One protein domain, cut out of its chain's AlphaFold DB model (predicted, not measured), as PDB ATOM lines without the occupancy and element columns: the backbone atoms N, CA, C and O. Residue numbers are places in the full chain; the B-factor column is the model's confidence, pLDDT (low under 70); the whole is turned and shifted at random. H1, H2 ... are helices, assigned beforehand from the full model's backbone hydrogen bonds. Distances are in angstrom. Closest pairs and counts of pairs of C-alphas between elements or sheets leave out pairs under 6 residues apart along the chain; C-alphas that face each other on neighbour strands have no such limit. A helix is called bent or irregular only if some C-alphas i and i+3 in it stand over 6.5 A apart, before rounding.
ATOM      1  N   TRP A   2     368.880 192.475 227.635       90.31
ATOM      2  CA  TRP A   2     368.753 193.350 228.814       90.31
ATOM      3  C   TRP A   2     368.559 192.603 230.137       90.31
ATOM      4  O   TRP A   2     369.346 192.775 231.059       90.31
ATOM      5  N   ARG A   3     367.587 191.686 230.195       89.50
ATOM      6  CA  ARG A   3     367.378 190.837 231.374       89.50
ATOM      7  C   ARG A   3     368.635 190.038 231.747       89.50
ATOM      8  O   ARG A   3     369.029 190.061 232.900       89.50
ATOM      9  N   GLN A   4     369.295 189.401 230.772       92.06
ATOM     10  CA  GLN A   4     370.522 188.611 230.982       92.06
ATOM     11  C   GLN A   4     371.713 189.452 231.465       92.06
ATOM     12  O   GLN A   4     372.471 188.991 232.307       92.06
ATOM     13  N   LEU A   5     371.844 190.700 231.000       93.06
ATOM     14  CA  LEU A   5     372.868 191.634 231.483       93.06
ATOM     15  C   LEU A   5     372.746 191.882 232.996       93.06
ATOM     16  O   LEU A   5     373.754 192.079 233.673       93.06
ATOM     17  N   VAL A   6     371.511 191.899 233.498       92.50
ATOM     18  CA  VAL A   6     371.202 192.187 234.899       92.50
ATOM     19  C   VAL A   6     371.271 190.937 235.769       92.50
ATOM     20  O   VAL A   6     371.851 190.988 236.849       92.50
ATOM     21  N   ILE A   7     370.665 189.831 235.327       92.19
ATOM     22  CA  ILE A   7     370.513 188.633 236.171       92.19
ATOM     23  C   ILE A   7     371.740 187.719 236.158       92.19
ATOM     24  O   ILE A   7     371.888 186.904 237.062       92.19
ATOM     25  N   SER A   8     372.593 187.807 235.133       91.75
ATOM     26  CA  SER A   8     373.773 186.950 235.042       91.75
ATOM     27  C   SER A   8     374.804 187.351 236.094       91.75
ATOM     28  O   SER A   8     375.123 188.530 236.241       91.75
ATOM     29  N   THR A   9     375.349 186.368 236.804       91.75
ATOM     30  CA  THR A   9     376.475 186.541 237.732       91.75
ATOM     31  C   THR A   9     377.829 186.370 237.043       91.75
ATOM     32  O   THR A   9     378.849 186.746 237.616       91.75
ATOM     33  N   ASP A  10     377.850 185.859 235.808       94.94
ATOM     34  CA  ASP A  10     379.071 185.631 235.040       94.94
ATOM     35  C   ASP A  10     379.637 186.971 234.514       94.94
ATOM     36  O   ASP A  10     378.986 187.655 233.708       94.94
ATOM     37  N   PRO A  11     380.854 187.370 234.934       90.88
ATOM     38  CA  PRO A  11     381.454 188.635 234.523       90.88
ATOM     39  C   PRO A  11     381.746 188.700 233.017       90.88
ATOM     40  O   PRO A  11     381.648 189.781 232.433       90.88
ATOM     41  N   VAL A  12     382.045 187.572 232.365       93.19
ATOM     42  CA  VAL A  12     382.302 187.494 230.920       93.19
ATOM     43  C   VAL A  12     381.016 187.754 230.146       93.19
ATOM     44  O   VAL A  12     381.009 188.553 229.202       93.19
ATOM     45  N   ILE A  13     379.903 187.152 230.576       91.88
ATOM     46  CA  ILE A  13     378.583 187.389 229.974       91.88
ATOM     47  C   ILE A  13     378.176 188.855 230.164       91.88
ATOM     48  O   ILE A  13     377.799 189.521 229.194       91.88
ATOM     49  N   ARG A  14     378.296 189.397 231.384       92.19
ATOM     50  CA  ARG A  14     377.948 190.800 231.675       92.19
ATOM     51  C   ARG A  14     378.788 191.785 230.871       92.19
ATOM     52  O   ARG A  14     378.235 192.735 230.313       92.19
ATOM     53  N   TRP A  15     380.098 191.568 230.776       92.00
ATOM     54  CA  TRP A  15     380.995 192.414 229.988       92.00
ATOM     55  C   TRP A  15     380.647 192.366 228.497       92.00
ATOM     56  O   TRP A  15     380.489 193.412 227.861       92.00
ATOM     57  N   SER A  16     380.430 191.163 227.960       94.81
ATOM     58  CA  SER A  16     380.074 190.961 226.552       94.81
ATOM     59  C   SER A  16     378.754 191.649 226.204       94.81
ATOM     60  O   SER A  16     378.676 192.398 225.230       94.81
ATOM     61  N   LEU A  17     377.726 191.484 227.043       94.94
ATOM     62  CA  LEU A  17     376.431 192.139 226.858       94.94
ATOM     63  C   LEU A  17     376.514 193.662 227.028       94.94
ATOM     64  O   LEU A  17     375.869 194.383 226.266       94.94
ATOM     65  N   SER A  18     377.339 194.160 227.956       92.81
ATOM     66  CA  SER A  18     377.553 195.604 228.162       92.81
ATOM     67  C   SER A  18     378.165 196.293 226.941       92.81
ATOM     68  O   SER A  18     377.956 197.489 226.753       92.81
ATOM     69  N   ARG A  19     378.899 195.556 226.097       91.81
ATOM     70  CA  ARG A  19     379.437 196.056 224.821       91.81
ATOM     71  C   ARG A  19     378.487 195.823 223.651       91.81
ATOM     72  O   ARG A  19     378.277 196.726 222.840       91.81
ATOM     73  N   LEU A  20     377.898 194.632 223.575       91.69
ATOM     74  CA  LEU A  20     377.041 194.232 222.465       91.69
ATOM     75  C   LEU A  20     375.755 195.061 222.406       91.69
ATOM     76  O   LEU A  20     375.376 195.508 221.328       91.69
ATOM     77  N   ILE A  21     375.105 195.306 223.549       91.50
ATOM     78  CA  ILE A  21     373.847 196.060 223.597       91.50
ATOM     79  C   ILE A  21     374.036 197.477 223.016       91.50
ATOM     80  O   ILE A  21     373.386 197.777 222.013       91.50
ATOM     81  N   PRO A  22     374.947 198.338 223.521       89.75
ATOM     82  CA  PRO A  22     375.196 199.639 222.901       89.75
ATOM     83  C   PRO A  22     375.638 199.547 221.438       89.75
ATOM     84  O   PRO A  22     375.243 200.394 220.640       89.75
ATOM     85  N   GLY A  23     376.425 198.528 221.071       86.38
ATOM     86  CA  GLY A  23     376.860 198.291 219.692       86.38
ATOM     87  C   GLY A  23     375.694 198.057 218.727       86.38
ATOM     88  O   GLY A  23     375.662 198.661 217.655       86.38
ATOM     89  N   LEU A  24     374.702 197.260 219.133       85.50
ATOM     90  CA  LEU A  24     373.479 197.037 218.362       85.50
ATOM     91  C   LEU A  24     372.689 198.335 218.194       85.50
ATOM     92  O   LEU A  24     372.381 198.713 217.068       85.50
ATOM     93  N   TYR A  25     372.422 199.066 219.283       84.06
ATOM     94  CA  TYR A  25     371.691 200.337 219.200       84.06
ATOM     95  C   TYR A  25     372.425 201.373 218.348       84.06
ATOM     96  O   TYR A  25     371.788 202.044 217.536       84.06
ATOM     97  N   ARG A  26     373.754 201.477 218.470       80.12
ATOM     98  CA  ARG A  26     374.574 202.341 217.614       80.12
ATOM     99  C   ARG A  26     374.433 201.942 216.152       80.12
ATOM    100  O   ARG A  26     374.163 202.806 215.328       80.12
ATOM    101  N   SER A  27     374.606 200.659 215.838       73.75
ATOM    102  CA  SER A  27     374.521 200.149 214.468       73.75
ATOM    103  C   SER A  27     373.156 200.435 213.859       73.75
ATOM    104  O   SER A  27     373.091 201.027 212.790       73.75
ATOM    105  N   VAL A  28     372.069 200.125 214.568       70.25
ATOM    106  CA  VAL A  28     370.700 200.420 214.130       70.25
ATOM    107  C   VAL A  28     370.490 201.907 213.909       70.25
ATOM    108  O   VAL A  28     369.968 202.290 212.869       70.25
ATOM    109  N   CYS A  29     370.904 202.751 214.855       67.88
ATOM    110  CA  CYS A  29     370.748 204.192 214.710       67.88
ATOM    111  C   CYS A  29     371.514 204.677 213.475       67.88
ATOM    112  O   CYS A  29     370.910 205.259 212.586       67.88
ATOM    113  N   MET A  30     372.793 204.332 213.336       62.81
ATOM    114  CA  MET A  30     373.622 204.755 212.202       62.81
ATOM    115  C   MET A  30     373.130 204.202 210.852       62.81
ATOM    116  O   MET A  30     373.072 204.946 209.879       62.81
ATOM    117  N   THR A  31     372.729 202.927 210.787       56.78
ATOM    118  CA  THR A  31     372.253 202.277 209.546       56.78
ATOM    119  C   THR A  31     370.851 202.708 209.143       56.78
ATOM    120  O   THR A  31     370.541 202.774 207.953       56.78
ATOM    121  N   SER A  32     370.005 203.055 210.120       52.50
ATOM    122  CA  SER A  32     368.669 203.583 209.861       52.50
ATOM    123  C   SER A  32     368.702 204.905 209.096       52.50
ATOM    124  O   SER A  32     367.743 205.197 208.385       52.50
ATOM    125  N   HIS A  33     369.800 205.656 209.186       51.34
ATOM    126  CA  HIS A  33     369.994 206.906 208.454       51.34
ATOM    127  C   HIS A  33     370.555 206.686 207.048       51.34
ATOM    128  O   HIS A  33     370.358 207.537 206.190       51.34
ATOM    129  N   THR A  34     371.209 205.550 206.784       47.00
ATOM    130  CA  THR A  34     371.901 205.297 205.513       47.00
ATOM    131  C   THR A  34     371.079 204.496 204.496       47.00
ATOM    132  O   THR A  34     371.086 204.882 203.337       47.00
ATOM    133  N   TYR A  35     370.329 203.446 204.864       47.25
ATOM    134  CA  TYR A  35     369.757 202.468 203.899       47.25
ATOM    135  C   TYR A  35     368.222 202.511 203.780       47.25
ATOM    136  O   TYR A  35     367.534 201.540 204.092       47.25
ATOM    137  N   LEU A  36     367.648 203.641 203.360       50.69
ATOM    138  CA  LEU A  36     366.184 203.797 203.297       50.69
ATOM    139  C   LEU A  36     365.554 203.577 201.922       50.69
ATOM    140  O   LEU A  36     364.329 203.483 201.833       50.69
ATOM    141  N   TRP A  37     366.358 203.495 200.864       45.81
ATOM    142  CA  TRP A  37     365.858 203.481 199.494       45.81
ATOM    143  C   TRP A  37     366.658 202.508 198.636       45.81
ATOM    144  O   TRP A  37     367.879 202.590 198.540       45.81
ATOM    145  N   ASP A  38     365.950 201.584 198.008       45.16
ATOM    146  CA  ASP A  38     366.462 200.740 196.945       45.16
ATOM    147  C   ASP A  38     366.634 201.610 195.693       45.16
ATOM    148  O   ASP A  38     365.668 201.980 195.023       45.16
ATOM    149  N   LEU A  39     367.883 201.980 195.406       41.75
ATOM    150  CA  LEU A  39     368.241 202.863 194.293       41.75
ATOM    151  C   LEU A  39     368.053 202.219 192.919       41.75
ATOM    152  O   LEU A  39     367.960 202.940 191.927       41.75
ATOM    153  N   VAL A  40     368.028 200.886 192.858       43.62
ATOM    154  CA  VAL A  40     367.868 200.133 191.610       43.62
ATOM    155  C   VAL A  40     366.393 200.079 191.231       43.62
ATOM    156  O   VAL A  40     366.049 200.319 190.079       43.62
ATOM    157  N   ASN A  41     365.524 199.825 192.211       40.03
ATOM    158  CA  ASN A  41     364.088 199.646 191.984       40.03
ATOM    159  C   ASN A  41     363.239 200.879 192.329       40.03
ATOM    160  O   ASN A  41     362.015 200.820 192.255       40.03
ATOM    161  N   ASP A  42     363.877 201.979 192.728       42.41
ATOM    162  CA  ASP A  42     363.237 203.246 193.082       42.41
ATOM    163  C   ASP A  42     362.103 203.121 194.112       42.41
ATOM    164  O   ASP A  42     361.022 203.692 193.965       42.41
ATOM    165  N   ARG A  43     362.352 202.347 195.169       43.56
ATOM    166  CA  ARG A  43     361.374 202.067 196.226       43.56
ATOM    167  C   ARG A  43     362.029 202.137 197.606       43.56
ATOM    168  O   ARG A  43     363.235 201.933 197.706       43.56
ATOM    169  N   PRO A  44     361.277 202.360 198.696       47.88
ATOM    170  CA  PRO A  44     361.820 202.187 200.039       47.88
ATOM    171  C   PRO A  44     362.370 200.763 200.207       47.88
ATOM    172  O   PRO A  44     361.698 199.811 199.804       47.88
ATOM    173  N   MET A  45     363.553 200.588 200.811       48.84
ATOM    174  CA  MET A  45     363.998 199.235 201.178       48.84
ATOM    175  C   MET A  45     362.981 198.618 202.160       48.84
ATOM    176  O   MET A  45     362.554 199.271 203.118       48.84
ATOM    177  N   HIS A  46     362.541 197.384 201.893       48.66
ATOM    178  CA  HIS A  46     361.501 196.706 202.672       48.66
ATOM    179  C   HIS A  46     361.958 196.306 204.098       48.66
ATOM    180  O   HIS A  46     363.143 196.127 204.363       48.66
ATOM    181  N   SER A  47     360.956 196.219 204.992       49.91
ATOM    182  CA  SER A  47     360.814 195.680 206.371       49.91
ATOM    183  C   SER A  47     362.014 195.333 207.276       49.91
ATOM    184  O   SER A  47     361.901 195.547 208.484       49.91
ATOM    185  N   GLU A  48     363.136 194.811 206.795       48.09
ATOM    186  CA  GLU A  48     364.177 194.209 207.652       48.09
ATOM    187  C   GLU A  48     364.921 195.263 208.494       48.09
ATOM    188  O   GLU A  48     365.044 195.135 209.714       48.09
ATOM    189  N   PHE A  49     365.281 196.402 207.894       50.69
ATOM    190  CA  PHE A  49     365.821 197.551 208.635       50.69
ATOM    191  C   PHE A  49     364.753 198.288 209.461       50.69
ATOM    192  O   PHE A  49     365.077 198.986 210.428       50.69
ATOM    193  N   GLN A  50     363.464 198.121 209.135       52.69
ATOM    194  CA  GLN A  50     362.371 198.672 209.942       52.69
ATOM    195  C   GLN A  50     362.218 197.916 211.268       52.69
ATOM    196  O   GLN A  50     361.918 198.543 212.282       52.69
ATOM    197  N   GLN A  51     362.478 196.606 211.299       52.31
ATOM    198  CA  GLN A  51     362.460 195.821 212.537       52.31
ATOM    199  C   GLN A  51     363.572 196.247 213.498       52.31
ATOM    200  O   GLN A  51     363.325 196.402 214.691       52.31
ATOM    201  N   LEU A  52     364.769 196.543 212.991       51.31
ATOM    202  CA  LEU A  52     365.870 197.059 213.808       51.31
ATOM    203  C   LEU A  52     365.517 198.400 214.468       51.31
ATOM    204  O   LEU A  52     365.781 198.602 215.652       51.31
ATOM    205  N   ARG A  53     364.787 199.274 213.765       56.09
ATOM    206  CA  ARG A  53     364.250 200.516 214.344       56.09
ATOM    207  C   ARG A  53     363.261 200.284 215.486       56.09
ATOM    208  O   ARG A  53     362.966 201.242 216.174       56.09
ATOM    209  N   SER A  54     362.765 199.067 215.727       64.00
ATOM    210  CA  SER A  54     361.857 198.759 216.846       64.00
ATOM    211  C   SER A  54     362.563 198.467 218.178       64.00
ATOM    212  O   SER A  54     361.889 198.256 219.184       64.00
ATOM    213  N   LEU A  55     363.902 198.522 218.240       74.75
ATOM    214  CA  LEU A  55     364.646 198.304 219.490       74.75
ATOM    215  C   LEU A  55     364.276 199.296 220.614       74.75
ATOM    216  O   LEU A  55     364.498 198.994 221.789       74.75
ATOM    217  N   TRP A  56     363.699 200.462 220.290       75.56
ATOM    218  CA  TRP A  56     363.117 201.359 221.299       75.56
ATOM    219  C   TRP A  56     361.907 200.715 221.981       75.56
ATOM    220  O   TRP A  56     361.799 200.778 223.201       75.56
ATOM    221  N   LYS A  57     361.035 200.040 221.218       75.94
ATOM    222  CA  LYS A  57     359.812 199.408 221.724       75.94
ATOM    223  C   LYS A  57     360.180 198.331 222.726       75.94
ATOM    224  O   LYS A  57     359.630 198.307 223.817       75.94
ATOM    225  N   SER A  58     361.185 197.521 222.397       80.00
ATOM    226  CA  SER A  58     361.709 196.498 223.300       80.00
ATOM    227  C   SER A  58     362.305 197.082 224.584       80.00
ATOM    228  O   SER A  58     362.142 196.480 225.640       80.00
ATOM    229  N   LEU A  59     362.978 198.239 224.525       86.25
ATOM    230  CA  LEU A  59     363.528 198.892 225.720       86.25
ATOM    231  C   LEU A  59     362.428 199.477 226.612       86.25
ATOM    232  O   LEU A  59     362.459 199.273 227.821       86.25
ATOM    233  N   VAL A  60     361.446 200.158 226.015       83.50
ATOM    234  CA  VAL A  60     360.304 200.722 226.747       83.50
ATOM    235  C   VAL A  60     359.463 199.604 227.362       83.50
ATOM    236  O   VAL A  60     359.172 199.641 228.549       83.50
ATOM    237  N   GLN A  61     359.151 198.550 226.604       82.69
ATOM    238  CA  GLN A  61     358.453 197.376 227.137       82.69
ATOM    239  C   GLN A  61     359.248 196.695 228.255       82.69
ATOM    240  O   GLN A  61     358.661 196.275 229.244       82.69
ATOM    241  N   PHE A  62     360.578 196.611 228.146       87.38
ATOM    242  CA  PHE A  62     361.413 196.066 229.219       87.38
ATOM    243  C   PHE A  62     361.335 196.915 230.500       87.38
ATOM    244  O   PHE A  62     361.184 196.341 231.576       87.38
ATOM    245  N   ARG A  63     361.360 198.252 230.386       88.06
ATOM    246  CA  ARG A  63     361.177 199.183 231.516       88.06
ATOM    247  C   ARG A  63     359.814 199.025 232.197       88.06
ATOM    248  O   ARG A  63     359.755 199.111 233.419       88.06
ATOM    249  N   LEU A  64     358.755 198.799 231.415       82.62
ATOM    250  CA  LEU A  64     357.378 198.686 231.911       82.62
ATOM    251  C   LEU A  64     357.071 197.318 232.528       82.62
ATOM    252  O   LEU A  64     356.480 197.248 233.596       82.62
ATOM    253  N   ILE A  65     357.483 196.229 231.872       85.88
ATOM    254  CA  ILE A  65     357.155 194.859 232.303       85.88
ATOM    255  C   ILE A  65     358.068 194.403 233.451       85.88
ATOM    256  O   ILE A  65     357.653 193.612 234.294       85.88
ATOM    257  N   TYR A  66     359.319 194.878 233.489       88.50
ATOM    258  CA  TYR A  66     360.318 194.449 234.471       88.50
ATOM    259  C   TYR A  66     361.026 195.635 235.152       88.50
ATOM    260  O   TYR A  66     362.254 195.726 235.059       88.50
ATOM    261  N   PRO A  67     360.300 196.527 235.852       87.25
ATOM    262  CA  PRO A  67     360.878 197.725 236.468       87.25
ATOM    263  C   PRO A  67     362.024 197.392 237.439       87.25
ATOM    264  O   PRO A  67     363.128 197.900 237.273       87.25
ATOM    265  N   ASP A  68     361.838 196.416 238.334       89.31
ATOM    266  CA  ASP A  68     362.853 196.038 239.336       89.31
ATOM    267  C   ASP A  68     364.148 195.474 238.731       89.31
ATOM    268  O   ASP A  68     365.223 195.521 239.337       89.31
ATOM    269  N   ILE A  69     364.043 194.868 237.544       90.75
ATOM    270  CA  ILE A  69     365.201 194.365 236.796       90.75
ATOM    271  C   ILE A  69     365.833 195.523 236.025       90.75
ATOM    272  O   ILE A  69     367.057 195.623 235.960       90.75
ATOM    273  N   PHE A  70     365.011 196.394 235.442       90.81
ATOM    274  CA  PHE A  70     365.466 197.566 234.714       90.81
ATOM    275  C   PHE A  70     366.313 198.490 235.597       90.81
ATOM    276  O   PHE A  70     367.382 198.917 235.167       90.81
ATOM    277  N   ASP A  71     365.907 198.720 236.845       89.31
ATOM    278  CA  ASP A  71     366.608 199.618 237.774       89.31
ATOM    279  C   ASP A  71     368.025 199.141 238.138       89.31
ATOM    280  O   ASP A  71     368.860 199.907 238.617       89.31
ATOM    281  N   ARG A  72     368.339 197.872 237.859       91.38
ATOM    282  CA  ARG A  72     369.669 197.276 238.056       91.38
ATOM    283  C   ARG A  72     370.533 197.308 236.793       91.38
ATOM    284  O   ARG A  72     371.660 196.803 236.807       91.38
ATOM    285  N   VAL A  73     370.027 197.847 235.682       92.25
ATOM    286  CA  VAL A  73     370.812 198.021 234.456       92.25
ATOM    287  C   VAL A  73     371.980 198.970 234.742       92.25
ATOM    288  O   VAL A  73     371.767 200.052 235.287       92.25
ATOM    289  N   PRO A  74     373.220 198.626 234.340       91.56
ATOM    290  CA  PRO A  74     374.363 199.512 234.523       91.56
ATOM    291  C   PRO A  74     374.113 200.900 233.898       91.56
ATOM    292  O   PRO A  74     373.906 200.979 232.678       91.56
ATOM    293  N   PRO A  75     374.202 202.001 234.675       89.88
ATOM    294  CA  PRO A  75     373.919 203.348 234.178       89.88
ATOM    295  C   PRO A  75     374.700 203.745 232.912       89.88
ATOM    296  O   PRO A  75     374.093 204.329 232.014       89.88
ATOM    297  N   PRO A  76     375.995 203.385 232.745       89.94
ATOM    298  CA  PRO A  76     376.733 203.707 231.521       89.94
ATOM    299  C   PRO A  76     376.158 203.041 230.262       89.94
ATOM    300  O   PRO A  76     376.150 203.645 229.189       89.94
ATOM    301  N   VAL A  77     375.657 201.806 230.384       91.12
ATOM    302  CA  VAL A  77     375.064 201.059 229.263       91.12
ATOM    303  C   VAL A  77     373.741 201.703 228.862       91.12
ATOM    304  O   VAL A  77     373.511 201.955 227.676       91.12
ATOM    305  N   LEU A  78     372.897 202.019 229.850       89.50
ATOM    306  CA  LEU A  78     371.619 202.683 229.618       89.50
ATOM    307  C   LEU A  78     371.814 204.070 228.995       89.50
ATOM    308  O   LEU A  78     371.202 204.374 227.973       89.50
ATOM    309  N   ALA A  79     372.725 204.878 229.543       86.00
ATOM    310  CA  ALA A  79     373.041 206.204 229.022       86.00
ATOM    311  C   ALA A  79     373.521 206.153 227.562       86.00
ATOM    312  O   ALA A  79     373.063 206.945 226.735       86.00
ATOM    313  N   ALA A  80     374.392 205.198 227.213       86.44
ATOM    314  CA  ALA A  80     374.862 205.019 225.840       86.44
ATOM    315  C   ALA A  80     373.712 204.681 224.877       86.44
ATOM    316  O   ALA A  80     373.593 205.291 223.813       86.44
ATOM    317  N   VAL A  81     372.828 203.755 225.256       87.69
ATOM    318  CA  VAL A  81     371.669 203.382 224.434       87.69
ATOM    319  C   VAL A  81     370.680 204.540 224.286       87.69
ATOM    320  O   VAL A  81     370.295 204.869 223.163       87.69
ATOM    321  N   CYS A  82     370.308 205.198 225.386       82.88
ATOM    322  CA  CYS A  82     369.407 206.351 225.373       82.88
ATOM    323  C   CYS A  82     369.979 207.521 224.564       82.88
ATOM    324  O   CYS A  82     369.216 208.256 223.926       82.88
ATOM    325  N   LYS A  83     371.309 207.692 224.543       79.56
ATOM    326  CA  LYS A  83     371.989 208.638 223.649       79.56
ATOM    327  C   LYS A  83     371.725 208.278 222.188       79.56
ATOM    328  O   LYS A  83     371.167 209.110 221.482       79.56
ATOM    329  N   TYR A  84     372.044 207.057 221.750       78.50
ATOM    330  CA  TYR A  84     371.853 206.644 220.350       78.50
ATOM    331  C   TYR A  84     370.389 206.722 219.901       78.50
ATOM    332  O   TYR A  84     370.093 207.308 218.857       78.50
ATOM    333  N   LEU A  85     369.470 206.192 220.713       76.06
ATOM    334  CA  LEU A  85     368.036 206.215 220.422       76.06
ATOM    335  C   LEU A  85     367.508 207.637 220.293       76.06
ATOM    336  O   LEU A  85     366.898 207.987 219.283       76.06
ATOM    337  N   GLY A  86     367.766 208.469 221.302       73.50
ATOM    338  CA  GLY A  86     367.256 209.826 221.262       73.50
ATOM    339  C   GLY A  86     367.952 210.673 220.206       73.50
ATOM    340  O   GLY A  86     367.282 211.513 219.639       73.50
ATOM    341  N   CYS A  87     369.215 210.422 219.837       68.94
ATOM    342  CA  CYS A  87     369.807 211.072 218.663       68.94
ATOM    343  C   CYS A  87     368.984 210.792 217.395       68.94
ATOM    344  O   CYS A  87     368.675 211.717 216.653       68.94
ATOM    345  N   SER A  88     368.559 209.548 217.169       68.69
ATOM    346  CA  SER A  88     367.764 209.213 215.981       68.69
ATOM    347  C   SER A  88     366.384 209.877 215.979       68.69
ATOM    348  O   SER A  88     365.957 210.393 214.953       68.69
ATOM    349  N   ILE A  89     365.698 209.908 217.124       72.75
ATOM    350  CA  ILE A  89     364.350 210.491 217.240       72.75
ATOM    351  C   ILE A  89     364.397 212.024 217.215       72.75
ATOM    352  O   ILE A  89     363.581 212.659 216.554       72.75
ATOM    353  N   VAL A  90     365.356 212.614 217.932       72.31
ATOM    354  CA  VAL A  90     365.492 214.064 218.093       72.31
ATOM    355  C   VAL A  90     366.066 214.714 216.849       72.31
ATOM    356  O   VAL A  90     365.576 215.766 216.461       72.31
ATOM    357  N   HIS A  91     367.106 214.142 216.242       68.25
ATOM    358  CA  HIS A  91     367.712 214.749 215.058       68.25
ATOM    359  C   HIS A  91     366.963 214.369 213.787       68.25
ATOM    360  O   HIS A  91     366.922 215.196 212.882       68.25
ATOM    361  N   PHE A  92     366.334 213.180 213.746       67.94
ATOM    362  CA  PHE A  92     365.729 212.641 212.526       67.94
ATOM    363  C   PHE A  92     364.229 212.286 212.585       67.94
ATOM    364  O   PHE A  92     363.826 211.228 212.085       67.94
ATOM    365  N   PRO A  93     363.350 213.153 213.127       72.44
ATOM    366  CA  PRO A  93     361.963 212.794 213.437       72.44
ATOM    367  C   PRO A  93     361.126 212.369 212.217       72.44
ATOM    368  O   PRO A  93     360.321 211.443 212.314       72.44
ATOM    369  N   ALA A  94     361.332 212.967 211.035       68.31
ATOM    370  CA  ALA A  94     360.568 212.599 209.828       68.31
ATOM    371  C   ALA A  94     360.963 211.246 209.210       68.31
ATOM    372  O   ALA A  94     360.256 210.763 208.327       68.31
ATOM    373  N   LEU A  95     362.073 210.630 209.640       66.75
ATOM    374  CA  LEU A  95     362.485 209.310 209.147       66.75
ATOM    375  C   LEU A  95     361.783 208.161 209.880       66.75
ATOM    376  O   LEU A  95     361.942 207.000 209.488       66.75
ATOM    377  N   ILE A  96     361.010 208.464 210.927       69.44
ATOM    378  CA  ILE A  96     360.291 207.459 211.703       69.44
ATOM    379  C   ILE A  96     359.064 206.985 210.902       69.44
ATOM    380  O   ILE A  96     358.206 207.799 210.547       69.44
ATOM    381  N   PRO A  97     358.949 205.677 210.596       67.12
ATOM    382  CA  PRO A  97     357.824 205.141 209.839       67.12
ATOM    383  C   PRO A  97     356.489 205.402 210.533       67.12
ATOM    384  O   PRO A  97     356.364 205.255 211.748       67.12
ATOM    385  N   ARG A  98     355.449 205.692 209.746       69.88
ATOM    386  CA  ARG A  98     354.107 205.978 210.274       69.88
ATOM    387  C   ARG A  98     353.549 204.843 211.139       69.88
ATOM    388  O   ARG A  98     352.932 205.125 212.159       69.88
ATOM    389  N   SER A  99     353.790 203.584 210.770       69.12
ATOM    390  CA  SER A  99     353.389 202.417 211.570       69.12
ATOM    391  C   SER A  99     354.036 202.413 212.960       69.12
ATOM    392  O   SER A  99     353.356 202.171 213.951       69.12
ATOM    393  N   GLN A 100     355.318 202.775 213.056       70.56
ATOM    394  CA  GLN A 100     356.027 202.885 214.334       70.56
ATOM    395  C   GLN A 100     355.541 204.068 215.167       70.56
ATOM    396  O   GLN A 100     355.459 203.954 216.384       70.56
ATOM    397  N   LEU A 101     355.180 205.185 214.526       74.69
ATOM    398  CA  LEU A 101     354.579 206.328 215.217       74.69
ATOM    399  C   LEU A 101     353.238 205.972 215.858       74.69
ATOM    400  O   LEU A 101     352.966 206.415 216.969       74.69
ATOM    401  N   VAL A 102     352.406 205.178 215.178       79.56
ATOM    402  CA  VAL A 102     351.136 204.699 215.748       79.56
ATOM    403  C   VAL A 102     351.402 203.817 216.967       79.56
ATOM    404  O   VAL A 102     350.796 204.032 218.013       79.56
ATOM    405  N   ASP A 103     352.341 202.879 216.863       75.69
ATOM    406  CA  ASP A 103     352.722 202.011 217.981       75.69
ATOM    407  C   ASP A 103     353.304 202.793 219.171       75.69
ATOM    408  O   ASP A 103     352.964 202.502 220.315       75.69
ATOM    409  N   LEU A 104     354.154 203.796 218.915       75.75
ATOM    410  CA  LEU A 104     354.724 204.697 219.930       75.75
ATOM    411  C   LEU A 104     353.644 205.459 220.686       75.75
ATOM    412  O   LEU A 104     353.701 205.557 221.910       75.75
ATOM    413  N   LYS A 105     352.666 205.989 219.950       81.62
ATOM    414  CA  LYS A 105     351.551 206.748 220.521       81.62
ATOM    415  C   LYS A 105     350.679 205.866 221.408       81.62
ATOM    416  O   LYS A 105     350.445 206.230 222.554       81.62
ATOM    417  N   LYS A 106     350.325 204.667 220.934       82.38
ATOM    418  CA  LYS A 106     349.607 203.668 221.744       82.38
ATOM    419  C   LYS A 106     350.380 203.280 223.002       82.38
ATOM    420  O   LYS A 106     349.789 203.100 224.060       82.38
ATOM    421  N   LEU A 107     351.703 203.152 222.896       78.06
ATOM    422  CA  LEU A 107     352.542 202.838 224.048       78.06
ATOM    423  C   LEU A 107     352.544 203.983 225.066       78.06
ATOM    424  O   LEU A 107     352.387 203.718 226.248       78.06
ATOM    425  N   ALA A 108     352.665 205.240 224.629       79.19
ATOM    426  CA  ALA A 108     352.581 206.400 225.519       79.19
ATOM    427  C   ALA A 108     351.221 206.476 226.241       79.19
ATOM    428  O   ALA A 108     351.178 206.710 227.448       79.19
ATOM    429  N   GLU A 109     350.123 206.220 225.526       79.75
ATOM    430  CA  GLU A 109     348.775 206.130 226.106       79.75
ATOM    431  C   GLU A 109     348.697 205.036 227.181       79.75
ATOM    432  O   GLU A 109     348.256 205.315 228.296       79.75
ATOM    433  N   GLY A 110     349.211 203.834 226.890       76.12
ATOM    434  CA  GLY A 110     349.275 202.727 227.851       76.12
ATOM    435  C   GLY A 110     350.089 203.066 229.104       76.12
ATOM    436  O   GLY A 110     349.615 202.856 230.214       76.12
ATOM    437  N   VAL A 111     351.264 203.693 228.951       73.50
ATOM    438  CA  VAL A 111     352.087 204.135 230.097       73.50
ATOM    439  C   VAL A 111     351.345 205.137 230.972       73.50
ATOM    440  O   VAL A 111     351.445 205.075 232.191       73.50
ATOM    441  N   THR A 112     350.589 206.052 230.367       71.44
ATOM    442  CA  THR A 112     349.843 207.072 231.120       71.44
ATOM    443  C   THR A 112     348.693 206.457 231.921       71.44
ATOM    444  O   THR A 112     348.351 206.962 232.985       71.44
ATOM    445  N   GLN A 113     348.089 205.378 231.414       69.44
ATOM    446  CA  GLN A 113     346.990 204.672 232.081       69.44
ATOM    447  C   GLN A 113     347.479 203.720 233.180       69.44
ATOM    448  O   GLN A 113     346.819 203.580 234.205       69.44
ATOM    449  N   GLU A 114     348.622 203.064 232.970       64.12
ATOM    450  CA  GLU A 114     349.165 202.055 233.888       64.12
ATOM    451  C   GLU A 114     350.082 202.649 234.969       64.12
ATOM    452  O   GLU A 114     350.202 202.088 236.060       64.12
ATOM    453  N   SER A 115     350.729 203.786 234.696       62.19
ATOM    454  CA  SER A 115     351.653 204.416 235.637       62.19
ATOM    455  C   SER A 115     350.926 205.256 236.687       62.19
ATOM    456  O   SER A 115     350.102 206.111 236.374       62.19
ATOM    457  N   ARG A 116     351.296 205.061 237.959       65.88
ATOM    458  CA  ARG A 116     350.928 205.956 239.074       65.88
ATOM    459  C   ARG A 116     351.901 207.130 239.237       65.88
ATOM    460  O   ARG A 116     351.746 207.927 240.161       65.88
ATOM    461  N   GLU A 117     352.936 207.205 238.404       70.19
ATOM    462  CA  GLU A 117     353.962 208.239 238.497       70.19
ATOM    463  C   GLU A 117     353.443 209.586 237.987       70.19
ATOM    464  O   GLU A 117     352.615 209.670 237.079       70.19
ATOM    465  N   SER A 118     353.956 210.673 238.569       73.94
ATOM    466  CA  SER A 118     353.656 212.009 238.068       73.94
ATOM    467  C   SER A 118     354.248 212.200 236.669       73.94
ATOM    468  O   SER A 118     355.290 211.641 236.323       73.94
ATOM    469  N   LEU A 119     353.619 213.059 235.865       70.25
ATOM    470  CA  LEU A 119     354.113 213.399 234.529       70.25
ATOM    471  C   LEU A 119     355.565 213.916 234.546       70.25
ATOM    472  O   LEU A 119     356.324 213.654 233.618       70.25
ATOM    473  N   ASP A 120     355.967 214.615 235.612       71.88
ATOM    474  CA  ASP A 120     357.344 215.092 235.785       71.88
ATOM    475  C   ASP A 120     358.336 213.933 235.982       71.88
ATOM    476  O   ASP A 120     359.431 213.959 235.425       71.88
ATOM    477  N   ALA A 121     357.948 212.881 236.709       77.06
ATOM    478  CA  ALA A 121     358.770 211.683 236.866       77.06
ATOM    479  C   ALA A 121     358.933 210.932 235.532       77.06
ATOM    480  O   ALA A 121     360.053 210.586 235.153       77.06
ATOM    481  N   LEU A 122     357.848 210.801 234.762       77.12
ATOM    482  CA  LEU A 122     357.864 210.167 233.438       77.12
ATOM    483  C   LEU A 122     358.753 210.915 232.432       77.12
ATOM    484  O   LEU A 122     359.440 210.293 231.621       77.12
ATOM    485  N   LEU A 123     358.773 212.251 232.490       72.19
ATOM    486  CA  LEU A 123     359.632 213.078 231.637       72.19
ATOM    487  C   LEU A 123     361.114 213.029 232.036       72.19
ATOM    488  O   LEU A 123     361.974 213.249 231.183       72.19
ATOM    489  N   ARG A 124     361.423 212.729 233.302       77.00
ATOM    490  CA  ARG A 124     362.804 212.544 233.779       77.00
ATOM    491  C   ARG A 124     363.362 211.160 233.453       77.00
ATOM    492  O   ARG A 124     364.583 211.018 233.375       77.00
ATOM    493  N   ASP A 125     362.510 210.161 233.231       82.31
ATOM    494  CA  ASP A 125     362.944 208.830 232.809       82.31
ATOM    495  C   ASP A 125     363.470 208.876 231.351       82.31
ATOM    496  O   ASP A 125     362.737 209.224 230.417       82.31
ATOM    497  N   PRO A 126     364.746 208.524 231.104       76.94
ATOM    498  CA  PRO A 126     365.375 208.648 229.787       76.94
ATOM    499  C   PRO A 126     364.846 207.648 228.744       76.94
ATOM    500  O   PRO A 126     365.180 207.771 227.561       76.94
ATOM    501  N   VAL A 127     364.066 206.647 229.163       85.00
ATOM    502  CA  VAL A 127     363.399 205.668 228.300       85.00
ATOM    503  C   VAL A 127     361.935 206.041 228.097       85.00
ATOM    504  O   VAL A 127     361.486 206.070 226.950       85.00
ATOM    505  N   LEU A 128     361.199 206.356 229.166       83.62
ATOM    506  CA  LEU A 128     359.763 206.655 229.078       83.62
ATOM    507  C   LEU A 128     359.482 208.033 228.468       83.62
ATOM    508  O   LEU A 128     358.512 208.175 227.727       83.62
ATOM    509  N   SER A 129     360.368 209.016 228.658       79.81
ATOM    510  CA  SER A 129     360.244 210.344 228.032       79.81
ATOM    511  C   SER A 129     360.173 210.302 226.499       79.81
ATOM    512  O   SER A 129     359.596 211.200 225.884       79.81
ATOM    513  N   MET A 130     360.713 209.258 225.858       78.81
ATOM    514  CA  MET A 130     360.744 209.131 224.395       78.81
ATOM    515  C   MET A 130     359.352 208.884 223.782       78.81
ATOM    516  O   MET A 130     358.967 209.664 222.909       78.81
ATOM    517  N   PRO A 131     358.564 207.872 224.206       80.50
ATOM    518  CA  PRO A 131     357.160 207.738 223.808       80.50
ATOM    519  C   PRO A 131     356.337 209.016 224.011       80.50
ATOM    520  O   PRO A 131     355.614 209.423 223.102       80.50
ATOM    521  N   PHE A 132     356.491 209.682 225.160       80.19
ATOM    522  CA  PHE A 132     355.795 210.935 225.471       80.19
ATOM    523  C   PHE A 132     356.179 212.065 224.516       80.19
ATOM    524  O   PHE A 132     355.310 212.777 224.001       80.19
ATOM    525  N   TYR A 133     357.471 212.192 224.206       80.94
ATOM    526  CA  TYR A 133     357.921 213.121 223.184       80.94
ATOM    527  C   TYR A 133     357.312 212.782 221.824       80.94
ATOM    528  O   TYR A 133     356.696 213.657 221.226       80.94
ATOM    529  N   VAL A 134     357.397 211.534 221.357       81.06
ATOM    530  CA  VAL A 134     356.860 211.126 220.045       81.06
ATOM    531  C   VAL A 134     355.345 211.346 219.933       81.06
ATOM    532  O   VAL A 134     354.830 211.667 218.859       81.06
ATOM    533  N   ALA A 135     354.617 211.202 221.038       81.44
ATOM    534  CA  ALA A 135     353.189 211.488 221.097       81.44
ATOM    535  C   ALA A 135     352.862 212.992 221.139       81.44
ATOM    536  O   ALA A 135     351.735 213.382 220.834       81.44
ATOM    537  N   SER A 136     353.828 213.848 221.477       83.56
ATOM    538  CA  SER A 136     353.606 215.282 221.665       83.56
ATOM    539  C   SER A 136     353.361 216.048 220.358       83.56
ATOM    540  O   SER A 136     353.830 215.688 219.274       83.56
ATOM    541  N   THR A 137     352.683 217.192 220.472       87.31
ATOM    542  CA  THR A 137     352.562 218.168 219.377       87.31
ATOM    543  C   THR A 137     353.918 218.734 218.956       87.31
ATOM    544  O   THR A 137     354.107 219.013 217.774       87.31
ATOM    545  N   LEU A 138     354.883 218.823 219.880       86.88
ATOM    546  CA  LEU A 138     356.253 219.238 219.579       86.88
ATOM    547  C   LEU A 138     356.938 218.277 218.612       86.88
ATOM    548  O   LEU A 138     357.657 218.724 217.726       86.88
ATOM    549  N   PHE A 139     356.713 216.970 218.750       85.94
ATOM    550  CA  PHE A 139     357.291 216.006 217.825       85.94
ATOM    551  C   PHE A 139     356.670 216.112 216.430       85.94
ATOM    552  O   PHE A 139     357.409 216.115 215.450       85.94
ATOM    553  N   ASN A 140     355.352 216.307 216.310       86.25
ATOM    554  CA  ASN A 140     354.732 216.570 215.002       86.25
ATOM    555  C   ASN A 140     355.292 217.855 214.368       86.25
ATOM    556  O   ASN A 140     355.673 217.844 213.201       86.25
ATOM    557  N   LEU A 141     355.436 218.927 215.152       87.25
ATOM    558  CA  LEU A 141     356.045 220.163 214.673       87.25
ATOM    559  C   LEU A 141     357.510 219.948 214.266       87.25
ATOM    560  O   LEU A 141     357.938 220.440 213.227       87.25
ATOM    561  N   SER A 142     358.268 219.154 215.031       83.88
ATOM    562  CA  SER A 142     359.636 218.775 214.672       83.88
ATOM    563  C   SER A 142     359.682 217.951 213.390       83.88
ATOM    564  O   SER A 142     360.591 218.151 212.600       83.88
ATOM    565  N   ILE A 143     358.693 217.083 213.130       77.62
ATOM    566  CA  ILE A 143     358.557 216.384 211.850       77.62
ATOM    567  C   ILE A 143     358.349 217.395 210.731       77.62
ATOM    568  O   ILE A 143     358.909 217.190 209.666       77.62
ATOM    569  N   ASP A 144     357.560 218.447 210.928       80.25
ATOM    570  CA  ASP A 144     357.273 219.411 209.867       80.25
ATOM    571  C   ASP A 144     358.474 220.324 209.586       80.25
ATOM    572  O   ASP A 144     358.867 220.454 208.427       80.25
ATOM    573  N   PHE A 145     359.154 220.832 210.624       76.38
ATOM    574  CA  PHE A 145     360.471 221.477 210.488       76.38
ATOM    575  C   PHE A 145     361.462 220.563 209.770       76.38
ATOM    576  O   PHE A 145     362.071 220.933 208.767       76.38
ATOM    577  N   HIS A 146     361.576 219.334 210.265       72.19
ATOM    578  CA  HIS A 146     362.496 218.358 209.734       72.19
ATOM    579  C   HIS A 146     362.117 217.964 208.315       72.19
ATOM    580  O   HIS A 146     363.005 217.893 207.503       72.19
ATOM    581  N   LYS A 147     360.852 217.772 207.931       66.06
ATOM    582  CA  LYS A 147     360.446 217.511 206.535       66.06
ATOM    583  C   LYS A 147     360.859 218.654 205.629       66.06
ATOM    584  O   LYS A 147     361.385 218.391 204.551       66.06
ATOM    585  N   GLU A 148     360.677 219.897 206.068       61.81
ATOM    586  CA  GLU A 148     361.160 221.044 205.306       61.81
ATOM    587  C   GLU A 148     362.696 221.033 205.152       61.81
ATOM    588  O   GLU A 148     363.214 221.511 204.139       61.81
ATOM    589  N   GLN A 149     363.415 220.381 206.065       56.34
ATOM    590  CA  GLN A 149     364.869 220.197 206.019       56.34
ATOM    591  C   GLN A 149     365.340 218.833 205.456       56.34
ATOM    592  O   GLN A 149     366.475 218.735 205.023       56.34
ATOM    593  N   VAL A 150     364.521 217.774 205.409       47.22
ATOM    594  CA  VAL A 150     364.918 216.346 205.228       47.22
ATOM    595  C   VAL A 150     364.522 215.716 203.927       47.22
ATOM    596  O   VAL A 150     364.988 214.624 203.597       47.22
ATOM    597  N   PHE A 151     363.941 216.513 203.051       42.91
ATOM    598  CA  PHE A 151     364.260 216.326 201.642       42.91
ATOM    599  C   PHE A 151     365.790 216.376 201.357       42.91
ATOM    600  O   PHE A 151     366.208 215.945 200.290       42.91
ATOM    601  N   VAL A 152     366.633 216.769 202.333       41.12
ATOM    602  CA  VAL A 152     368.110 216.710 202.299       41.12
ATOM    603  C   VAL A 152     368.713 215.410 202.890       41.12
ATOM    604  O   VAL A 152     369.787 214.993 202.467       41.12
ATOM    605  N   LEU A 153     368.051 214.702 203.819       36.78
ATOM    606  CA  LEU A 153     368.684 213.623 204.617       36.78
ATOM    607  C   LEU A 153     368.384 212.181 204.165       36.78
ATOM    608  O   LEU A 153     369.116 211.271 204.541       36.78
ATOM    609  N   GLN A 154     367.423 211.948 203.259       37.97
ATOM    610  CA  GLN A 154     367.372 210.672 202.505       37.97
ATOM    611  C   GLN A 154     368.572 210.500 201.541       37.97
ATOM    612  O   GLN A 154     368.720 209.468 200.890       37.97
ATOM    613  N   GLY A 155     369.452 211.504 201.466       39.78
ATOM    614  CA  GLY A 155     370.661 211.547 200.651       39.78
ATOM    615  C   GLY A 155     371.897 210.883 201.258       39.78
ATOM    616  O   GLY A 155     372.942 210.924 200.612       39.78
ATOM    617  N   ALA A 156     371.820 210.222 202.420       37.12
ATOM    618  CA  ALA A 156     372.963 209.470 202.957       37.12
ATOM    619  C   ALA A 156     373.430 208.314 202.033       37.12
ATOM    620  O   ALA A 156     374.512 207.768 202.232       37.12
ATOM    621  N   GLN A 157     372.665 207.989 200.980       37.19
ATOM    622  CA  GLN A 157     373.098 207.148 199.849       37.19
ATOM    623  C   GLN A 157     372.932 207.789 198.466       37.19
ATOM    624  O   GLN A 157     373.194 207.144 197.452       37.19
ATOM    625  N   CYS A 158     372.517 209.056 198.396       34.62
ATOM    626  CA  CYS A 158     372.200 209.740 197.140       34.62
ATOM    627  C   CYS A 158     372.739 211.170 197.021       34.62
ATOM    628  O   CYS A 158     372.208 211.934 196.228       34.62
ATOM    629  N   GLY A 159     373.799 211.529 197.749       36.41
ATOM    630  CA  GLY A 159     374.704 212.609 197.335       36.41
ATOM    631  C   GLY A 159     374.062 213.979 197.081       36.41
ATOM    632  O   GLY A 159     374.380 214.599 196.075       36.41
ATOM    633  N   TYR A 160     373.192 214.479 197.969       43.47
ATOM    634  CA  TYR A 160     372.703 215.863 197.858       43.47
ATOM    635  C   TYR A 160     373.001 216.683 199.106       43.47
ATOM    636  O   TYR A 160     372.367 216.455 200.132       43.47
ATOM    637  N   PRO A 161     373.965 217.607 199.042       45.53
ATOM    638  CA  PRO A 161     374.596 218.051 200.281       45.53
ATOM    639  C   PRO A 161     374.682 219.583 200.466       45.53
ATOM    640  O   PRO A 161     375.326 220.065 201.394       45.53
ATOM    641  N   ILE A 162     373.979 220.334 199.608       51.66
ATOM    642  CA  ILE A 162     373.646 221.753 199.783       51.66
ATOM    643  C   ILE A 162     372.220 221.816 200.333       51.66
ATOM    644  O   ILE A 162     371.301 221.252 199.728       51.66
ATOM    645  N   GLN A 163     372.024 222.507 201.458       54.06
ATOM    646  CA  GLN A 163     370.717 222.602 202.105       54.06
ATOM    647  C   GLN A 163     369.709 223.397 201.260       54.06
ATOM    648  O   GLN A 163     370.049 224.289 200.479       54.06
ATOM    649  N   ARG A 164     368.426 223.070 201.418       60.69
ATOM    650  CA  ARG A 164     367.325 223.829 200.823       60.69
ATOM    651  C   ARG A 164     366.904 224.944 201.774       60.69
ATOM    652  O   ARG A 164     366.777 224.711 202.972       60.69
ATOM    653  N   ALA A 165     366.614 226.127 201.245       64.06
ATOM    654  CA  ALA A 165     365.983 227.174 202.036       64.06
ATOM    655  C   ALA A 165     364.522 226.801 202.341       64.06
ATOM    656  O   ALA A 165     363.727 226.576 201.423       64.06
ATOM    657  N   THR A 166     364.153 226.767 203.622       68.00
ATOM    658  CA  THR A 166     362.746 226.685 204.033       68.00
ATOM    659  C   THR A 166     362.020 227.957 203.577       68.00
ATOM    660  O   THR A 166     362.483 229.051 203.926       68.00
ATOM    661  N   PRO A 167     360.898 227.854 202.835       70.44
ATOM    662  CA  PRO A 167     360.140 229.015 202.373       70.44
ATOM    663  C   PRO A 167     359.826 229.984 203.523       70.44
ATOM    664  O   PRO A 167     359.379 229.519 204.576       70.44
ATOM    665  N   PRO A 168     359.995 231.313 203.360       69.50
ATOM    666  CA  PRO A 168     359.848 232.259 204.470       69.50
ATOM    667  C   PRO A 168     358.476 232.214 205.154       69.50
ATOM    668  O   PRO A 168     358.395 232.274 206.378       69.50
ATOM    669  N   SER A 169     357.388 232.069 204.388       73.25
ATOM    670  CA  SER A 169     356.028 231.966 204.938       73.25
ATOM    671  C   SER A 169     355.843 230.701 205.778       73.25
ATOM    672  O   SER A 169     355.342 230.776 206.899       73.25
ATOM    673  N   THR A 170     356.303 229.556 205.268       76.50
ATOM    674  CA  THR A 170     356.282 228.277 205.986       76.50
ATOM    675  C   THR A 170     357.147 228.348 207.239       76.50
ATOM    676  O   THR A 170     356.677 228.009 208.321       76.50
ATOM    677  N   ARG A 171     358.378 228.863 207.126       80.81
ATOM    678  CA  ARG A 171     359.313 229.019 208.248       80.81
ATOM    679  C   ARG A 171     358.710 229.872 209.358       80.81
ATOM    680  O   ARG A 171     358.699 229.434 210.503       80.81
ATOM    681  N   ARG A 172     358.161 231.047 209.030       83.56
ATOM    682  CA  ARG A 172     357.492 231.916 210.011       83.56
ATOM    683  C   ARG A 172     356.299 231.226 210.658       83.56
ATOM    684  O   ARG A 172     356.169 231.284 211.873       83.56
ATOM    685  N   GLY A 173     355.468 230.534 209.875       85.88
ATOM    686  CA  GLY A 173     354.347 229.755 210.406       85.88
ATOM    687  C   GLY A 173     354.799 228.712 211.432       85.88
ATOM    688  O   GLY A 173     354.262 228.665 212.536       85.88
ATOM    689  N   LEU A 174     355.833 227.936 211.102       87.38
ATOM    690  CA  LEU A 174     356.408 226.922 211.987       87.38
ATOM    691  C   LEU A 174     357.069 227.540 213.235       87.38
ATOM    692  O   LEU A 174     356.869 227.046 214.344       87.38
ATOM    693  N   CYS A 175     357.805 228.648 213.084       89.00
ATOM    694  CA  CYS A 175     358.434 229.368 214.199       89.00
ATOM    695  C   CYS A 175     357.389 229.933 215.168       89.00
ATOM    696  O   CYS A 175     357.507 229.742 216.376       89.00
ATOM    697  N   SER A 176     356.330 230.559 214.650       91.62
ATOM    698  CA  SER A 176     355.218 231.059 215.462       91.62
ATOM    699  C   SER A 176     354.495 229.933 216.198       91.62
ATOM    700  O   SER A 176     354.176 230.082 217.376       91.62
ATOM    701  N   GLN A 177     354.272 228.786 215.547       92.31
ATOM    702  CA  GLN A 177     353.696 227.607 216.202       92.31
ATOM    703  C   GLN A 177     354.590 227.085 217.329       92.31
ATOM    704  O   GLN A 177     354.083 226.786 218.409       92.31
ATOM    705  N   LEU A 178     355.910 227.022 217.112       91.62
ATOM    706  CA  LEU A 178     356.864 226.584 218.133       91.62
ATOM    707  C   LEU A 178     356.828 227.507 219.350       91.62
ATOM    708  O   LEU A 178     356.660 227.031 220.471       91.62
ATOM    709  N   VAL A 179     356.940 228.820 219.127       91.88
ATOM    710  CA  VAL A 179     356.879 229.830 220.192       91.88
ATOM    711  C   VAL A 179     355.565 229.702 220.961       91.88
ATOM    712  O   VAL A 179     355.581 229.592 222.184       91.88
ATOM    713  N   ASN A 180     354.433 229.626 220.260       92.00
ATOM    714  CA  ASN A 180     353.126 229.517 220.897       92.00
ATOM    715  C   ASN A 180     352.996 228.252 221.764       92.00
ATOM    716  O   ASN A 180     352.582 228.336 222.921       92.00
ATOM    717  N   LEU A 181     353.392 227.087 221.236       90.94
ATOM    718  CA  LEU A 181     353.339 225.819 221.966       90.94
ATOM    719  C   LEU A 181     354.208 225.845 223.226       90.94
ATOM    720  O   LEU A 181     353.777 225.394 224.286       90.94
ATOM    721  N   VAL A 182     355.425 226.377 223.113       89.44
ATOM    722  CA  VAL A 182     356.392 226.411 224.214       89.44
ATOM    723  C   VAL A 182     355.950 227.363 225.320       89.44
ATOM    724  O   VAL A 182     356.050 227.025 226.498       89.44
ATOM    725  N   LEU A 183     355.439 228.543 224.967       90.94
ATOM    726  CA  LEU A 183     355.024 229.528 225.962       90.94
ATOM    727  C   LEU A 183     353.795 229.064 226.750       90.94
ATOM    728  O   LEU A 183     353.758 229.242 227.968       90.94
ATOM    729  N   HIS A 184     352.839 228.397 226.099       88.19
ATOM    730  CA  HIS A 184     351.547 228.064 226.710       88.19
ATOM    731  C   HIS A 184     351.445 226.638 227.265       88.19
ATOM    732  O   HIS A 184     350.495 226.337 227.982       88.19
ATOM    733  N   SER A 185     352.427 225.764 227.020       87.06
ATOM    734  CA  SER A 185     352.427 224.403 227.565       87.06
ATOM    735  C   SER A 185     353.700 224.091 228.349       87.06
ATOM    736  O   SER A 185     354.781 223.924 227.785       87.06
ATOM    737  N   ALA A 186     353.552 223.942 229.671       81.50
ATOM    738  CA  ALA A 186     354.634 223.516 230.567       81.50
ATOM    739  C   ALA A 186     355.230 222.167 230.139       81.50
ATOM    740  O   ALA A 186     356.443 221.975 230.179       81.50
ATOM    741  N   TYR A 187     354.360 221.263 229.687       80.19
ATOM    742  CA  TYR A 187     354.721 219.940 229.198       80.19
ATOM    743  C   TYR A 187     355.605 220.017 227.950       80.19
ATOM    744  O   TYR A 187     356.684 219.428 227.912       80.19
ATOM    745  N   ILE A 188     355.184 220.792 226.946       83.25
ATOM    746  CA  ILE A 188     355.957 220.961 225.710       83.25
ATOM    747  C   ILE A 188     357.291 221.650 225.990       83.25
ATOM    748  O   ILE A 188     358.307 221.264 225.417       83.25
ATOM    749  N   PHE A 189     357.311 222.622 226.901       83.25
ATOM    750  CA  PHE A 189     358.546 223.267 227.327       83.25
ATOM    751  C   PHE A 189     359.526 222.286 227.988       83.25
ATOM    752  O   PHE A 189     360.697 222.268 227.617       83.25
ATOM    753  N   ALA A 190     359.060 221.435 228.908       78.88
ATOM    754  CA  ALA A 190     359.896 220.425 229.562       78.88
ATOM    755  C   ALA A 190     360.427 219.368 228.576       78.88
ATOM    756  O   ALA A 190     361.599 218.985 228.632       78.88
ATOM    757  N   ALA A 191     359.594 218.935 227.624       75.12
ATOM    758  CA  ALA A 191     360.032 218.061 226.540       75.12
ATOM    759  C   ALA A 191     361.115 218.748 225.692       75.12
ATOM    760  O   ALA A 191     362.171 218.166 225.443       75.12
ATOM    761  N   LEU A 192     360.895 220.011 225.307       78.50
ATOM    762  CA  LEU A 192     361.845 220.776 224.509       78.50
ATOM    763  C   LEU A 192     363.190 220.942 225.218       78.50
ATOM    764  O   LEU A 192     364.207 220.693 224.591       78.50
ATOM    765  N   THR A 193     363.241 221.324 226.494       77.00
ATOM    766  CA  THR A 193     364.517 221.521 227.211       77.00
ATOM    767  C   THR A 193     365.299 220.216 227.363       77.00
ATOM    768  O   THR A 193     366.510 220.185 227.119       77.00
ATOM    769  N   THR A 194     364.601 219.118 227.657       72.06
ATOM    770  CA  THR A 194     365.180 217.766 227.720       72.06
ATOM    771  C   THR A 194     365.812 217.374 226.385       72.06
ATOM    772  O   THR A 194     366.889 216.780 226.340       72.06
ATOM    773  N   ILE A 195     365.186 217.765 225.279       66.56
ATOM    774  CA  ILE A 195     365.630 217.466 223.917       66.56
ATOM    775  C   ILE A 195     366.716 218.428 223.437       66.56
ATOM    776  O   ILE A 195     367.689 218.002 222.819       66.56
ATOM    777  N   CYS A 196     366.594 219.714 223.750       62.06
ATOM    778  CA  CYS A 196     367.541 220.767 223.401       62.06
ATOM    779  C   CYS A 196     368.895 220.597 224.083       62.06
ATOM    780  O   CYS A 196     369.900 221.007 223.501       62.06
ATOM    781  N   SER A 197     368.955 219.890 225.219       62.19
ATOM    782  CA  SER A 197     370.221 219.390 225.780       62.19
ATOM    783  C   SER A 197     371.055 218.599 224.757       62.19
ATOM    784  O   SER A 197     372.281 218.561 224.844       62.19
ATOM    785  N   ARG A 198     370.400 218.022 223.737       57.72
ATOM    786  CA  ARG A 198     371.009 217.244 222.654       57.72
ATOM    787  C   ARG A 198     371.257 218.045 221.372       57.72
ATOM    788  O   ARG A 198     371.690 217.445 220.401       57.72
ATOM    789  N   ARG A 199     371.009 219.364 221.351       63.34
ATOM    790  CA  ARG A 199     371.181 220.251 220.178       63.34
ATOM    791  C   ARG A 199     370.417 219.749 218.929       63.34
ATOM    792  O   ARG A 199     371.040 219.297 217.970       63.34
ATOM    793  N   PRO A 200     369.069 219.791 218.918       64.25
ATOM    794  CA  PRO A 200     368.266 219.309 217.797       64.25
ATOM    795  C   PRO A 200     368.676 219.999 216.496       64.25
ATOM    796  O   PRO A 200     368.761 221.223 216.436       64.25
ATOM    797  N   GLN A 201     368.896 219.202 215.451       63.09
ATOM    798  CA  GLN A 201     369.331 219.704 214.144       63.09
ATOM    799  C   GLN A 201     368.179 220.333 213.354       63.09
ATOM    800  O   GLN A 201     368.427 221.028 212.374       63.09
ATOM    801  N   TRP A 202     366.930 220.135 213.800       70.06
ATOM    802  CA  TRP A 202     365.762 220.617 213.075       70.06
ATOM    803  C   TRP A 202     365.382 222.085 213.340       70.06
ATOM    804  O   TRP A 202     364.524 222.634 212.652       70.06
ATOM    805  N   ILE A 203     366.027 222.761 214.301       72.19
ATOM    806  CA  ILE A 203     365.921 224.223 214.469       72.19
ATOM    807  C   ILE A 203     367.163 224.861 213.847       72.19
ATOM    808  O   ILE A 203     368.181 225.067 214.518       72.19
TER     809      ILE A 203
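What this domain is: This is residues 2 to 203 of the 436 residues of an uncharacterized protein of Jaapia argillacea MUCL 33604 (UniProt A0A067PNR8). Two groups of helices stand side by side: H2 with H6 beside it, and H10 with H12 beside it and H13 across their ends, while short H9 lies near the middle of the whole. H4 and H7 run alongside each other on one side of the H6 and H9 region, and H1 folds with H2 into a helical hairpin. The printed part has 202 residues with thirteen named helices, H1 to H13 in order, and no named strand; the class is all helix. It is compact, with a radius of gyration of the C-alphas of 18.1 A and spans of 58 by 47 by 26 A.

Where its parts are: H1 is residues 2 to 7, beginning at C-alpha 2 (368.753, 193.350, 228.814). H2, the longest, is residues 11 to 34 and 34.8 A long. H3 is 48 to 52, H4 55 to 65 and H5 67 to 70. H6, residues 75 to 91, measures 23.1 A and H7, 98 to 114, measures 24.4 A. H8 is 119 to 124, H9 129 to 135 and H10 137 to 150, 18.9 A. H11, 153 to 157, is irregular, with C-alphas 154 and 157 7.2 A apart. H12, 168 to 184, spans 24.1 A; H13, 186 to 196, ends at C-alpha 196 (367.541, 220.767, 223.401).

How they stand to each other: H1 and H2 are a hairpin at a shallow tilt of 10 degrees, closest at C-alphas 5 and 14, 5.2 A. H5 touches H1 at C-alphas 69 and 6, 6.7 A. H2 touches H6 with residues 18 to 29 alone, the same way at a shallow tilt of 6 degrees, closest at C-alphas 22 and 81, 5.4 A. H2 also touches H3, C-alphas 28 and 52, 5.9 A, and H11, C-alphas 34 and 156, 5.0 A. H4 and H7 are close but not clearly touching, C-alphas 57 and 104, 7.6 A. H7 touches H9 at a steep tilt of 59 degrees, C-alphas 105 and 135, 5.0 A. H8 and H9 only just touch, only at the corner, with 3 pairs of C-alphas within 8 A, the closest 123 and 129, 4.6 A. H10 and H12 touch opposite ways at a shallow tilt of 23 degrees, C-alphas 145 and 174, 7.0 A. H12 and H13 touch only at the corner, C-alphas 182 and 189, 4.9 A. Every O i to N i+4 pair is within hydrogen-bond range in H1, H4, H6 to H10, H12 and H13; H2 has 17 of 20, H3 0 of 1 with 1 of 2 O i to N i+3 pairs, H11 0 of 1 with 0 of 2, and H5 is too short for such a pair.

The domain as a whole: The C-alphas of Asp 10 and Ser 169 are farthest apart, 59.9 A; the outline is only just flat. The printed part has no cut. The link H2 to H3, residues 35 to 47, is long, and residues 37 to 38 pair antiparallel with 43 to 44. The mean pLDDT of the printed part is 73.6, with 68 residues under 70, among them 29 to 54 and 147 to 166.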